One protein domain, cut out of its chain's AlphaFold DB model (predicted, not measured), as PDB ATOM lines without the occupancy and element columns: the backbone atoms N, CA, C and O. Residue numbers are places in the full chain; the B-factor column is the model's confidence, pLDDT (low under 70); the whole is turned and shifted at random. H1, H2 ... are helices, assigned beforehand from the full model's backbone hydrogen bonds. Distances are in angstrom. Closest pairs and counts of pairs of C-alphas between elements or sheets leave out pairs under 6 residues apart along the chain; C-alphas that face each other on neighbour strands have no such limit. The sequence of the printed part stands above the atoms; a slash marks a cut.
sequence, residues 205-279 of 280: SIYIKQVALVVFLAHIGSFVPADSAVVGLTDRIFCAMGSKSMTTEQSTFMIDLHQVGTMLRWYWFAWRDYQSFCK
ATOM      1  N   SER A 205       1.933  48.036 -25.121       84.50
ATOM      2  CA  SER A 205       3.294  48.271 -24.619       84.50
ATOM      3  C   SER A 205       3.474  49.690 -24.074       84.50
ATOM      4  O   SER A 205       4.269  49.891 -23.161       84.50
ATOM      5  N   ILE A 206       2.736  50.663 -24.614       85.25
ATOM      6  CA  ILE A 206       2.745  52.051 -24.140       85.25
ATOM      7  C   ILE A 206       2.085  52.120 -22.760       85.25
ATOM      8  O   ILE A 206       2.675  52.675 -21.842       85.25
ATOM      9  N   TYR A 207       0.936  51.463 -22.580       89.12
ATOM     10  CA  TYR A 207       0.250  51.359 -21.292       89.12
ATOM     11  C   TYR A 207       1.141  50.730 -20.207       89.12
ATOM     12  O   TYR A 207       1.289  51.292 -19.126       89.12
ATOM     13  N   ILE A 208       1.810  49.604 -20.493       89.00
ATOM     14  CA  ILE A 208       2.701  48.952 -19.512       89.00
ATOM     15  C   ILE A 208       3.863  49.878 -19.119       89.00
ATOM     16  O   ILE A 208       4.187  49.999 -17.937       89.00
ATOM     17  N   LYS A 209       4.470  50.565 -20.097       86.69
ATOM     18  CA  LYS A 209       5.531  51.551 -19.841       86.69
ATOM     19  C   LYS A 209       5.029  52.734 -19.018       86.69
ATOM     20  O   LYS A 209       5.728  53.155 -18.105       86.69
ATOM     21  N   GLN A 210       3.830  53.239 -19.305       87.50
ATOM     22  CA  GLN A 210       3.208  54.326 -18.552       87.50
ATOM     23  C   GLN A 210       3.054  53.945 -17.074       87.50
ATOM     24  O   GLN A 210       3.461  54.712 -16.206       87.50
ATOM     25  N   VAL A 211       2.539  52.749 -16.779       89.88
ATOM     26  CA  VAL A 211       2.396  52.271 -15.394       89.88
ATOM     27  C   VAL A 211       3.757  52.181 -14.701       89.88
ATOM     28  O   VAL A 211       3.908  52.673 -13.583       89.88
ATOM     29  N   ALA A 212       4.766  51.613 -15.367       87.94
ATOM     30  CA  ALA A 212       6.121  51.528 -14.820       87.94
ATOM     31  C   ALA A 212       6.733  52.916 -14.550       87.94
ATOM     32  O   ALA A 212       7.354  53.116 -13.506       87.94
ATOM     33  N   LEU A 213       6.519  53.881 -15.449       85.62
ATOM     34  CA  LEU A 213       6.972  55.263 -15.284       85.62
ATOM     35  C   LEU A 213       6.272  55.959 -14.115       85.62
ATOM     36  O   LEU A 213       6.943  56.629 -13.340       85.62
ATOM     37  N   VAL A 214       4.961  55.773 -13.941       86.50
ATOM     38  CA  VAL A 214       4.226  56.327 -12.789       86.50
ATOM     39  C   VAL A 214       4.784  55.779 -11.474       86.50
ATOM     40  O   VAL A 214       5.019  56.551 -10.546       86.50
ATOM     41  N   VAL A 215       5.059  54.471 -11.399       87.69
ATOM     42  CA  VAL A 215       5.674  53.862 -10.207       87.69
ATOM     43  C   VAL A 215       7.072  54.432  -9.968       87.69
ATOM     44  O   VAL A 215       7.386  54.808  -8.842       87.69
ATOM     45  N   PHE A 216       7.896  54.539 -11.011       86.12
ATOM     46  CA  PHE A 216       9.244  55.098 -10.912       86.12
ATOM     47  C   PHE A 216       9.237  56.561 -10.438       86.12
ATOM     48  O   PHE A 216       9.922  56.892  -9.472       86.12
ATOM     49  N   LEU A 217       8.418  57.413 -11.064       81.00
ATOM     50  CA  LEU A 217       8.275  58.829 -10.717       81.00
ATOM     51  C   LEU A 217       7.812  59.019  -9.267       81.00
ATOM     52  O   LEU A 217       8.352  59.868  -8.559       81.00
ATOM     53  N   ALA A 218       6.876  58.187  -8.800       86.38
ATOM     54  CA  ALA A 218       6.434  58.217  -7.409       86.38
ATOM     55  C   ALA A 218       7.580  57.901  -6.427       86.38
ATOM     56  O   ALA A 218       7.716  58.575  -5.410       86.38
ATOM     57  N   HIS A 219       8.429  56.913  -6.733       86.12
ATOM     58  CA  HIS A 219       9.516  56.495  -5.836       86.12
ATOM     59  C   HIS A 219      10.699  57.474  -5.800       86.12
ATOM     60  O   HIS A 219      11.389  57.532  -4.786       86.12
ATOM     61  N   ILE A 220      10.922  58.272  -6.853       87.56
ATOM     62  CA  ILE A 220      11.922  59.359  -6.830       87.56
ATOM     63  C   ILE A 220      11.398  60.641  -6.157       87.56
ATOM     64  O   ILE A 220      12.131  61.623  -6.064       87.56
ATOM     65  N   GLY A 221      10.134  60.656  -5.715       79.69
ATOM     66  CA  GLY A 221       9.494  61.825  -5.106       79.69
ATOM     67  C   GLY A 221       9.038  62.893  -6.107       79.69
ATOM     68  O   GLY A 221       8.793  64.032  -5.714       79.69
ATOM     69  N   SER A 222       8.926  62.549  -7.393       80.25
ATOM     70  CA  SER A 222       8.381  63.441  -8.420       80.25
ATOM     71  C   SER A 222       6.853  63.406  -8.416       80.25
ATOM     72  O   SER A 222       6.232  62.400  -8.072       80.25
ATOM     73  N   PHE A 223       6.233  64.485  -8.899       82.44
ATOM     74  CA  PHE A 223       4.837  64.424  -9.325       82.44
ATOM     75  C   PHE A 223       4.676  63.381 -10.435       82.44
ATOM     76  O   PHE A 223       5.558  63.206 -11.282       82.44
ATOM     77  N   VAL A 224       3.540  62.691 -10.413       82.69
ATOM     78  CA  VAL A 224       3.186  61.665 -11.394       82.69
ATOM     79  C   VAL A 224       2.122  62.198 -12.359       82.69
ATOM     80  O   VAL A 224       1.259  62.966 -11.936       82.69
ATOM     81  N   PRO A 225       2.144  61.796 -13.642       85.00
ATOM     82  CA  PRO A 225       1.176  62.243 -14.643       85.00
ATOM     83  C   PRO A 225      -0.160  61.493 -14.499       85.00
ATOM     84  O   PRO A 225      -0.484  60.615 -15.299       85.00
ATOM     85  N   ALA A 226      -0.910  61.799 -13.440       86.75
ATOM     86  CA  ALA A 226      -2.240  61.261 -13.166       86.75
ATOM     87  C   ALA A 226      -3.050  62.241 -12.304       86.75
ATOM     88  O   ALA A 226      -2.481  62.918 -11.451       86.75
ATOM     89  N   ASP A 227      -4.375  62.256 -12.466       89.69
ATOM     90  CA  ASP A 227      -5.269  63.079 -11.632       89.69
ATOM     91  C   ASP A 227      -5.197  62.678 -10.150       89.69
ATOM     92  O   ASP A 227      -5.280  63.511  -9.249       89.69
ATOM     93  N   SER A 228      -5.025  61.380  -9.885       89.06
ATOM     94  CA  SER A 228      -4.724  60.839  -8.562       89.06
ATOM     95  C   SER A 228      -3.962  59.521  -8.695       89.06
ATOM     96  O   SER A 228      -4.207  58.741  -9.617       89.06
ATOM     97  N   ALA A 229      -3.033  59.256  -7.777       88.69
ATOM     98  CA  ALA A 229      -2.266  58.017  -7.763       88.69
ATOM     99  C   ALA A 229      -2.029  57.543  -6.329       88.69
ATOM    100  O   ALA A 229      -1.577  58.301  -5.476       88.69
ATOM    101  N   VAL A 230      -2.306  56.263  -6.081       88.62
ATOM    102  CA  VAL A 230      -1.934  55.571  -4.843       88.62
ATOM    103  C   VAL A 230      -0.955  54.475  -5.228       88.62
ATOM    104  O   VAL A 230      -1.347  53.457  -5.799       88.62
ATOM    105  N   VAL A 231       0.327  54.711  -4.959       89.00
ATOM    106  CA  VAL A 231       1.415  53.795  -5.312       89.00
ATOM    107  C   VAL A 231       1.945  53.156  -4.033       89.00
ATOM    108  O   VAL A 231       2.363  53.850  -3.111       89.00
ATOM    109  N   GLY A 232       1.897  51.825  -3.966       85.06
ATOM    110  CA  GLY A 232       2.518  51.069  -2.881       85.06
ATOM    111  C   GLY A 232       4.037  50.995  -3.040       85.06
ATOM    112  O   GLY A 232       4.556  51.099  -4.154       85.06
ATOM    113  N   LEU A 233       4.741  50.764  -1.930       86.25
ATOM    114  CA  LEU A 233       6.182  50.510  -1.942       86.25
ATOM    115  C   LEU A 233       6.499  49.340  -2.880       86.25
ATOM    116  O   LEU A 233       5.934  48.252  -2.752       86.25
ATOM    117  N   THR A 234       7.373  49.600  -3.847       85.38
ATOM    118  CA  THR A 234       7.764  48.655  -4.890       85.38
ATOM    119  C   THR A 234       9.268  48.458  -4.831       85.38
ATOM    120  O   THR A 234      10.028  49.387  -5.087       85.38
ATOM    121  N   ASP A 235       9.708  47.235  -4.542       85.00
ATOM    122  CA  ASP A 235      11.139  46.949  -4.403       85.00
ATOM    123  C   ASP A 235      11.868  46.981  -5.751       85.00
ATOM    124  O   ASP A 235      13.006  47.439  -5.851       85.00
ATOM    125  N   ARG A 236      11.239  46.423  -6.795       83.69
ATOM    126  CA  ARG A 236      11.851  46.228  -8.116       83.69
ATOM    127  C   ARG A 236      10.811  46.293  -9.230       83.69
ATOM    128  O   ARG A 236       9.732  45.716  -9.114       83.69
ATOM    129  N   ILE A 237      11.183  46.924 -10.342       85.75
ATOM    130  CA  ILE A 237      10.416  46.932 -11.590       85.75
ATOM    131  C   ILE A 237      11.150  46.039 -12.588       85.75
ATOM    132  O   ILE A 237      12.282  46.322 -12.973       85.75
ATOM    133  N   PHE A 238      10.505  44.955 -13.009       84.38
ATOM    134  CA  PHE A 238      11.035  44.061 -14.033       84.38
ATOM    135  C   PHE A 238      10.339  44.313 -15.368       84.38
ATOM    136  O   PHE A 238       9.123  44.485 -15.423       84.38
ATOM    137  N   CYS A 239      11.111  44.307 -16.452       80.44
ATOM    138  CA  CYS A 239      10.594  44.472 -17.801       80.44
ATOM    139  C   CYS A 239      11.280  43.470 -18.728       80.44
ATOM    140  O   CYS A 239      12.505  43.448 -18.809       80.44
ATOM    141  N   ALA A 240      10.490  42.634 -19.400       76.12
ATOM    142  CA  ALA A 240      10.955  41.792 -20.493       76.12
ATOM    143  C   ALA A 240      10.377  42.390 -21.771       76.12
ATOM    144  O   ALA A 240       9.190  42.235 -22.061       76.12
ATOM    145  N   MET A 241      11.192  43.145 -22.500       66.06
ATOM    146  CA  MET A 241      10.854  43.584 -23.850       66.06
ATOM    147  C   MET A 241      11.825  42.926 -24.812       66.06
ATOM    148  O   MET A 241      13.025  42.920 -24.554       66.06
ATOM    149  N   GLY A 242      11.288  42.378 -25.905       60.50
ATOM    150  CA  GLY A 242      12.057  41.599 -26.870       60.50
ATOM    151  C   GLY A 242      13.324  42.333 -27.297       60.50
ATOM    152  O   GLY A 242      13.268  43.419 -27.881       60.50
ATOM    153  N   SER A 243      14.472  41.741 -26.987       55.72
ATOM    154  CA  SER A 243      15.768  42.285 -27.363       55.72
ATOM    155  C   SER A 243      16.046  41.944 -28.824       55.72
ATOM    156  O   SER A 243      16.375  40.803 -29.148       55.72
ATOM    157  N   LYS A 244      15.973  42.931 -29.721       52.62
ATOM    158  CA  LYS A 244      16.633  42.834 -31.032       52.62
ATOM    159  C   LYS A 244      18.108  43.202 -30.868       52.62
ATOM    160  O   LYS A 244      18.543  44.236 -31.360       52.62
ATOM    161  N   SER A 245      18.871  42.404 -30.123       50.31
ATOM    162  CA  SER A 245      20.329  42.529 -30.171       50.31
ATOM    163  C   SER A 245      20.832  41.681 -31.332       50.31
ATOM    164  O   SER A 245      20.694  40.462 -31.320       50.31
ATOM    165  N   MET A 246      21.366  42.338 -32.359       51.25
ATOM    166  CA  MET A 246      22.011  41.676 -33.500       51.25
ATOM    167  C   MET A 246      23.457  41.251 -33.176       51.25
ATOM    168  O   MET A 246      24.137  40.712 -34.039       51.25
ATOM    169  N   THR A 247      23.943  41.517 -31.955       54.72
ATOM    170  CA  THR A 247      25.371  41.439 -31.598       54.72
ATOM    171  C   THR A 247      25.692  40.424 -30.496       54.72
ATOM    172  O   THR A 247      26.848  40.306 -30.106       54.72
ATOM    173  N   THR A 248      24.707  39.693 -29.967       59.25
ATOM    174  CA  THR A 248      24.916  38.644 -28.952       59.25
ATOM    175  C   THR A 248      24.848  37.248 -29.574       59.25
ATOM    176  O   THR A 248      23.858  36.931 -30.223       59.25
ATOM    177  N   GLU A 249      25.831  36.378 -29.303       64.38
ATOM    178  CA  GLU A 249      25.898  34.967 -29.765       64.38
ATOM    179  C   GLU A 249      24.813  34.040 -29.167       64.38
ATOM    180  O   GLU A 249      24.864  32.817 -29.291       64.38
ATOM    181  N   GLN A 250      23.819  34.603 -28.485       68.62
ATOM    182  CA  GLN A 250      22.746  33.871 -27.828       68.62
ATOM    183  C   GLN A 250      21.445  34.019 -28.614       68.62
ATOM    184  O   GLN A 250      21.125  35.097 -29.114       68.62
ATOM    185  N   SER A 251      20.664  32.940 -28.707       76.19
ATOM    186  CA  SER A 251      19.358  32.998 -29.366       76.19
ATOM    187  C   SER A 251      18.414  33.933 -28.609       76.19
ATOM    188  O   SER A 251      18.399  33.955 -27.377       76.19
ATOM    189  N   THR A 252      17.571  34.671 -29.335       75.44
ATOM    190  CA  THR A 252      16.565  35.566 -28.736       75.44
ATOM    191  C   THR A 252      15.673  34.822 -27.736       75.44
ATOM    192  O   THR A 252      15.397  35.335 -26.660       75.44
ATOM    193  N   PHE A 253      15.330  33.563 -28.029       80.38
ATOM    194  CA  PHE A 253      14.589  32.699 -27.108       80.38
ATOM    195  C   PHE A 253      15.344  32.424 -25.798       80.38
ATOM    196  O   PHE A 253      14.753  32.463 -24.721       80.38
ATOM    197  N   MET A 254      16.652  32.158 -25.867       80.38
ATOM    198  CA  MET A 254      17.469  31.924 -24.675       80.38
ATOM    199  C   MET A 254      17.613  33.193 -23.831       80.38
ATOM    200  O   MET A 254      17.562  33.114 -22.604       80.38
ATOM    201  N   ILE A 255      17.729  34.359 -24.474       80.56
ATOM    202  CA  ILE A 255      17.753  35.656 -23.789       80.56
ATOM    203  C   ILE A 255      16.422  35.896 -23.061       80.56
ATOM    204  O   ILE A 255      16.434  36.235 -21.876       80.56
ATOM    205  N   ASP A 256      15.288  35.650 -23.718       81.50
ATOM    206  CA  ASP A 256      13.958  35.800 -23.115       81.50
ATOM    207  C   ASP A 256      13.772  34.856 -21.912       81.50
ATOM    208  O   ASP A 256      13.343  35.282 -20.835       81.50
ATOM    209  N   LEU A 257      14.167  33.583 -22.043       83.56
ATOM    210  CA  LEU A 257      14.123  32.620 -20.935       83.56
ATOM    211  C   LEU A 257      15.019  33.038 -19.765       83.56
ATOM    212  O   LEU A 257      14.624  32.895 -18.605       83.56
ATOM    213  N   HIS A 258      16.209  33.567 -20.045       82.75
ATOM    214  CA  HIS A 258      17.119  34.046 -19.009       82.75
ATOM    215  C   HIS A 258      16.543  35.260 -18.263       82.75
ATOM    216  O   HIS A 258      16.640  35.333 -17.031       82.75
ATOM    217  N   GLN A 259      15.893  36.188 -18.976       83.06
ATOM    218  CA  GLN A 259      15.187  37.318 -18.367       83.06
ATOM    219  C   GLN A 259      14.078  36.826 -17.428       83.06
ATOM    220  O   GLN A 259      14.063  37.205 -16.255       83.06
ATOM    221  N   VAL A 260      13.212  35.917 -17.891       85.00
ATOM    222  CA  VAL A 260      12.128  35.347 -17.069       85.00
ATOM    223  C   VAL A 260      12.679  34.582 -15.861       85.00
ATOM    224  O   VAL A 260      12.209  34.773 -14.737       85.00
ATOM    225  N   GLY A 261      13.713  33.758 -16.054       85.31
ATOM    226  CA  GLY A 261      14.354  33.009 -14.971       85.31
ATOM    227  C   GLY A 261      14.958  33.921 -13.901       85.31
ATOM    228  O   GLY A 261      14.845  33.644 -12.704       85.31
ATOM    229  N   THR A 262      15.540  35.048 -14.316       83.56
ATOM    230  CA  THR A 262      16.055  36.076 -13.402       83.56
ATOM    231  C   THR A 262      14.918  36.718 -12.607       83.56
ATOM    232  O   THR A 262      15.012  36.809 -11.383       83.56
ATOM    233  N   MET A 263      13.814  37.092 -13.262       85.25
ATOM    234  CA  MET A 263      12.639  37.675 -12.597       85.25
ATOM    235  C   MET A 263      12.045  36.737 -11.539       85.25
ATOM    236  O   MET A 263      11.805  37.158 -10.407       85.25
ATOM    237  N   LEU A 264      11.866  35.455 -11.874       83.88
ATOM    238  CA  LEU A 264      11.337  34.448 -10.946       83.88
ATOM    239  C   LEU A 264      12.260  34.227  -9.746       83.88
ATOM    240  O   LEU A 264      11.788  34.113  -8.614       83.88
ATOM    241  N   ARG A 265      13.579  34.202  -9.976       84.19
ATOM    242  CA  ARG A 265      14.569  34.051  -8.906       84.19
ATOM    243  C   ARG A 265      14.480  35.203  -7.908       84.19
ATOM    244  O   ARG A 265      14.409  34.955  -6.707       84.19
ATOM    245  N   TRP A 266      14.455  36.445  -8.389       76.44
ATOM    246  CA  TRP A 266      14.343  37.617  -7.515       76.44
ATOM    247  C   TRP A 266      13.012  37.668  -6.770       76.44
ATOM    248  O   TRP A 266      13.006  37.997  -5.587       76.44
ATOM    249  N   TYR A 267      11.909  37.294  -7.423       71.50
ATOM    250  CA  TYR A 267      10.611  37.193  -6.759       71.50
ATOM    251  C   TYR A 267      10.637  36.176  -5.609       71.50
ATOM    252  O   TYR A 267      10.166  36.472  -4.513       71.50
ATOM    253  N   TRP A 268      11.233  34.999  -5.828       59.88
ATOM    254  CA  TRP A 268      11.356  33.971  -4.794       59.88
ATOM    255  C   TRP A 268      12.172  34.446  -3.585       59.88
ATOM    256  O   TRP A 268      11.761  34.229  -2.444       59.88
ATOM    257  N   PHE A 269      13.303  35.121  -3.819       59.56
ATOM    258  CA  PHE A 269      14.111  35.691  -2.737       59.56
ATOM    259  C   PHE A 269      13.347  36.763  -1.956       59.56
ATOM    260  O   PHE A 269      13.268  36.669  -0.733       59.56
ATOM    261  N   ALA A 270      12.699  37.705  -2.648       58.88
ATOM    262  CA  ALA A 270      11.889  38.735  -2.002       58.88
ATOM    263  C   ALA A 270      10.751  38.131  -1.156       58.88
ATOM    264  O   ALA A 270      10.510  38.571  -0.035       58.88
ATOM    265  N   TRP A 271      10.084  37.082  -1.650       57.22
ATOM    266  CA  TRP A 271       8.998  36.413  -0.926       57.22
ATOM    267  C   TRP A 271       9.486  35.653   0.319       57.22
ATOM    268  O   TRP A 271       8.824  35.672   1.360       57.22
ATOM    269  N   ARG A 272      10.664  35.023   0.240       47.69
ATOM    270  CA  ARG A 272      11.303  34.323   1.365       47.69
ATOM    271  C   ARG A 272      11.739  35.286   2.476       47.69
ATOM    272  O   ARG A 272      11.561  34.977   3.657       47.69
ATOM    273  N   ASP A 273      12.261  36.451   2.111       50.66
ATOM    274  CA  ASP A 273      12.640  37.482   3.081       50.66
ATOM    275  C   ASP A 273      11.394  38.124   3.722       50.66
ATOM    276  O   ASP A 273      11.364  38.326   4.938       50.66
ATOM    277  N   TYR A 274      10.302  38.303   2.965       52.47
ATOM    278  CA  TYR A 274       9.018  38.777   3.506       52.47
ATOM    279  C   TYR A 274       8.390  37.809   4.527       52.47
ATOM    280  O   TYR A 274       7.878  38.243   5.558       52.47
ATOM    281  N   GLN A 275       8.456  36.489   4.301       42.12
ATOM    282  CA  GLN A 275       7.989  35.502   5.291       42.12
ATOM    283  C   GLN A 275       8.824  35.496   6.579       42.12
ATOM    284  O   GLN A 275       8.305  35.160   7.643       42.12
ATOM    285  N   SER A 276      10.099  35.877   6.497       41.66
ATOM    286  CA  SER A 276      10.985  35.966   7.664       41.66
ATOM    287  C   SER A 276      10.660  37.184   8.540       41.66
ATOM    288  O   SER A 276      10.888  37.140   9.746       41.66
ATOM    289  N   PHE A 277      10.068  38.230   7.953       39.47
ATOM    290  CA  PHE A 277       9.606  39.436   8.651       39.47
ATOM    291  C   PHE A 277       8.194  39.295   9.255       39.47
ATOM    292  O   PHE A 277       7.863  39.986  10.213       39.47
ATOM    293  N   CYS A 278       7.372  38.368   8.747       34.75
ATOM    294  CA  CYS A 278       6.011  38.092   9.233       34.75
ATOM    295  C   CYS A 278       5.918  36.909  10.223       34.75
ATOM    296  O   CYS A 278       4.873  36.266  10.312       34.75
ATOM    297  N   LYS A 279       6.988  36.608  10.970       35.69
ATOM    298  CA  LYS A 279       6.886  35.824  12.212       35.69
ATOM    299  C   LYS A 279       6.789  36.782  13.402       35.69
ATOM    300  O   LYS A 279       7.802  37.118  14.008       35.69
TER     301      LYS A 279
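What this domain is: This is residues 205 to 279 of the 280 residues of the protein "DNA_MISMATCH_REPAIR_2 domain-containing protein" of Aegilops tauschii subsp. strangulata (UniProt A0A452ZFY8). Two helices, the short H1 and the long H2, lie at opposite sides of a flat, loose model, and the long link between them turns back past the end of H1 and passes through the gap that separates them. Residues 271 to 279, of which 271 to 277 belong to H2, stick out, and so does the turn of residues 246 to 251 before H2. The printed part has 75 residues with two named helices, H1 then H2, and no named strand; the class is all helix. It is loose, with a radius of gyration of the C-alphas of 16.2 A and spans of 43 by 38 by 17 A.

How they stand to each other: H1, residues 205 to 219, and H2, residues 252 to 277, are apart: no C-alpha of the one is within 8 A of the other. Their N-to-C directions are (0.33, 0.40, 0.85) and (-0.19, 0.09, 0.98), both mainly toward larger z. Between them in the chain runs a long link of 32 residues, in which z falls from C-alpha 233 at (6.182, 50.510, -1.942) to C-alpha 244 at (16.633, 42.834, -31.032). In H1 and H2 every O i to N i+4 pair is within hydrogen-bond range.

Where its parts are: H1 begins at C-alpha 205, (3.294, 48.271, -24.619), and is 21.4 A from first to last C-alpha. Residues 220 to 251 hold no named element. H2 is 38.2 A long by the same measure and ends at C-alpha 277, (9.606, 39.436, 8.651).

The domain as a whole: The two C-alphas farthest apart, those of Met 246 and Lys 279, are 48.5 A apart. The printed part has no cut. Its mean pLDDT is 75.0, and residues 241 to 250 and 268 to 279 are under 70.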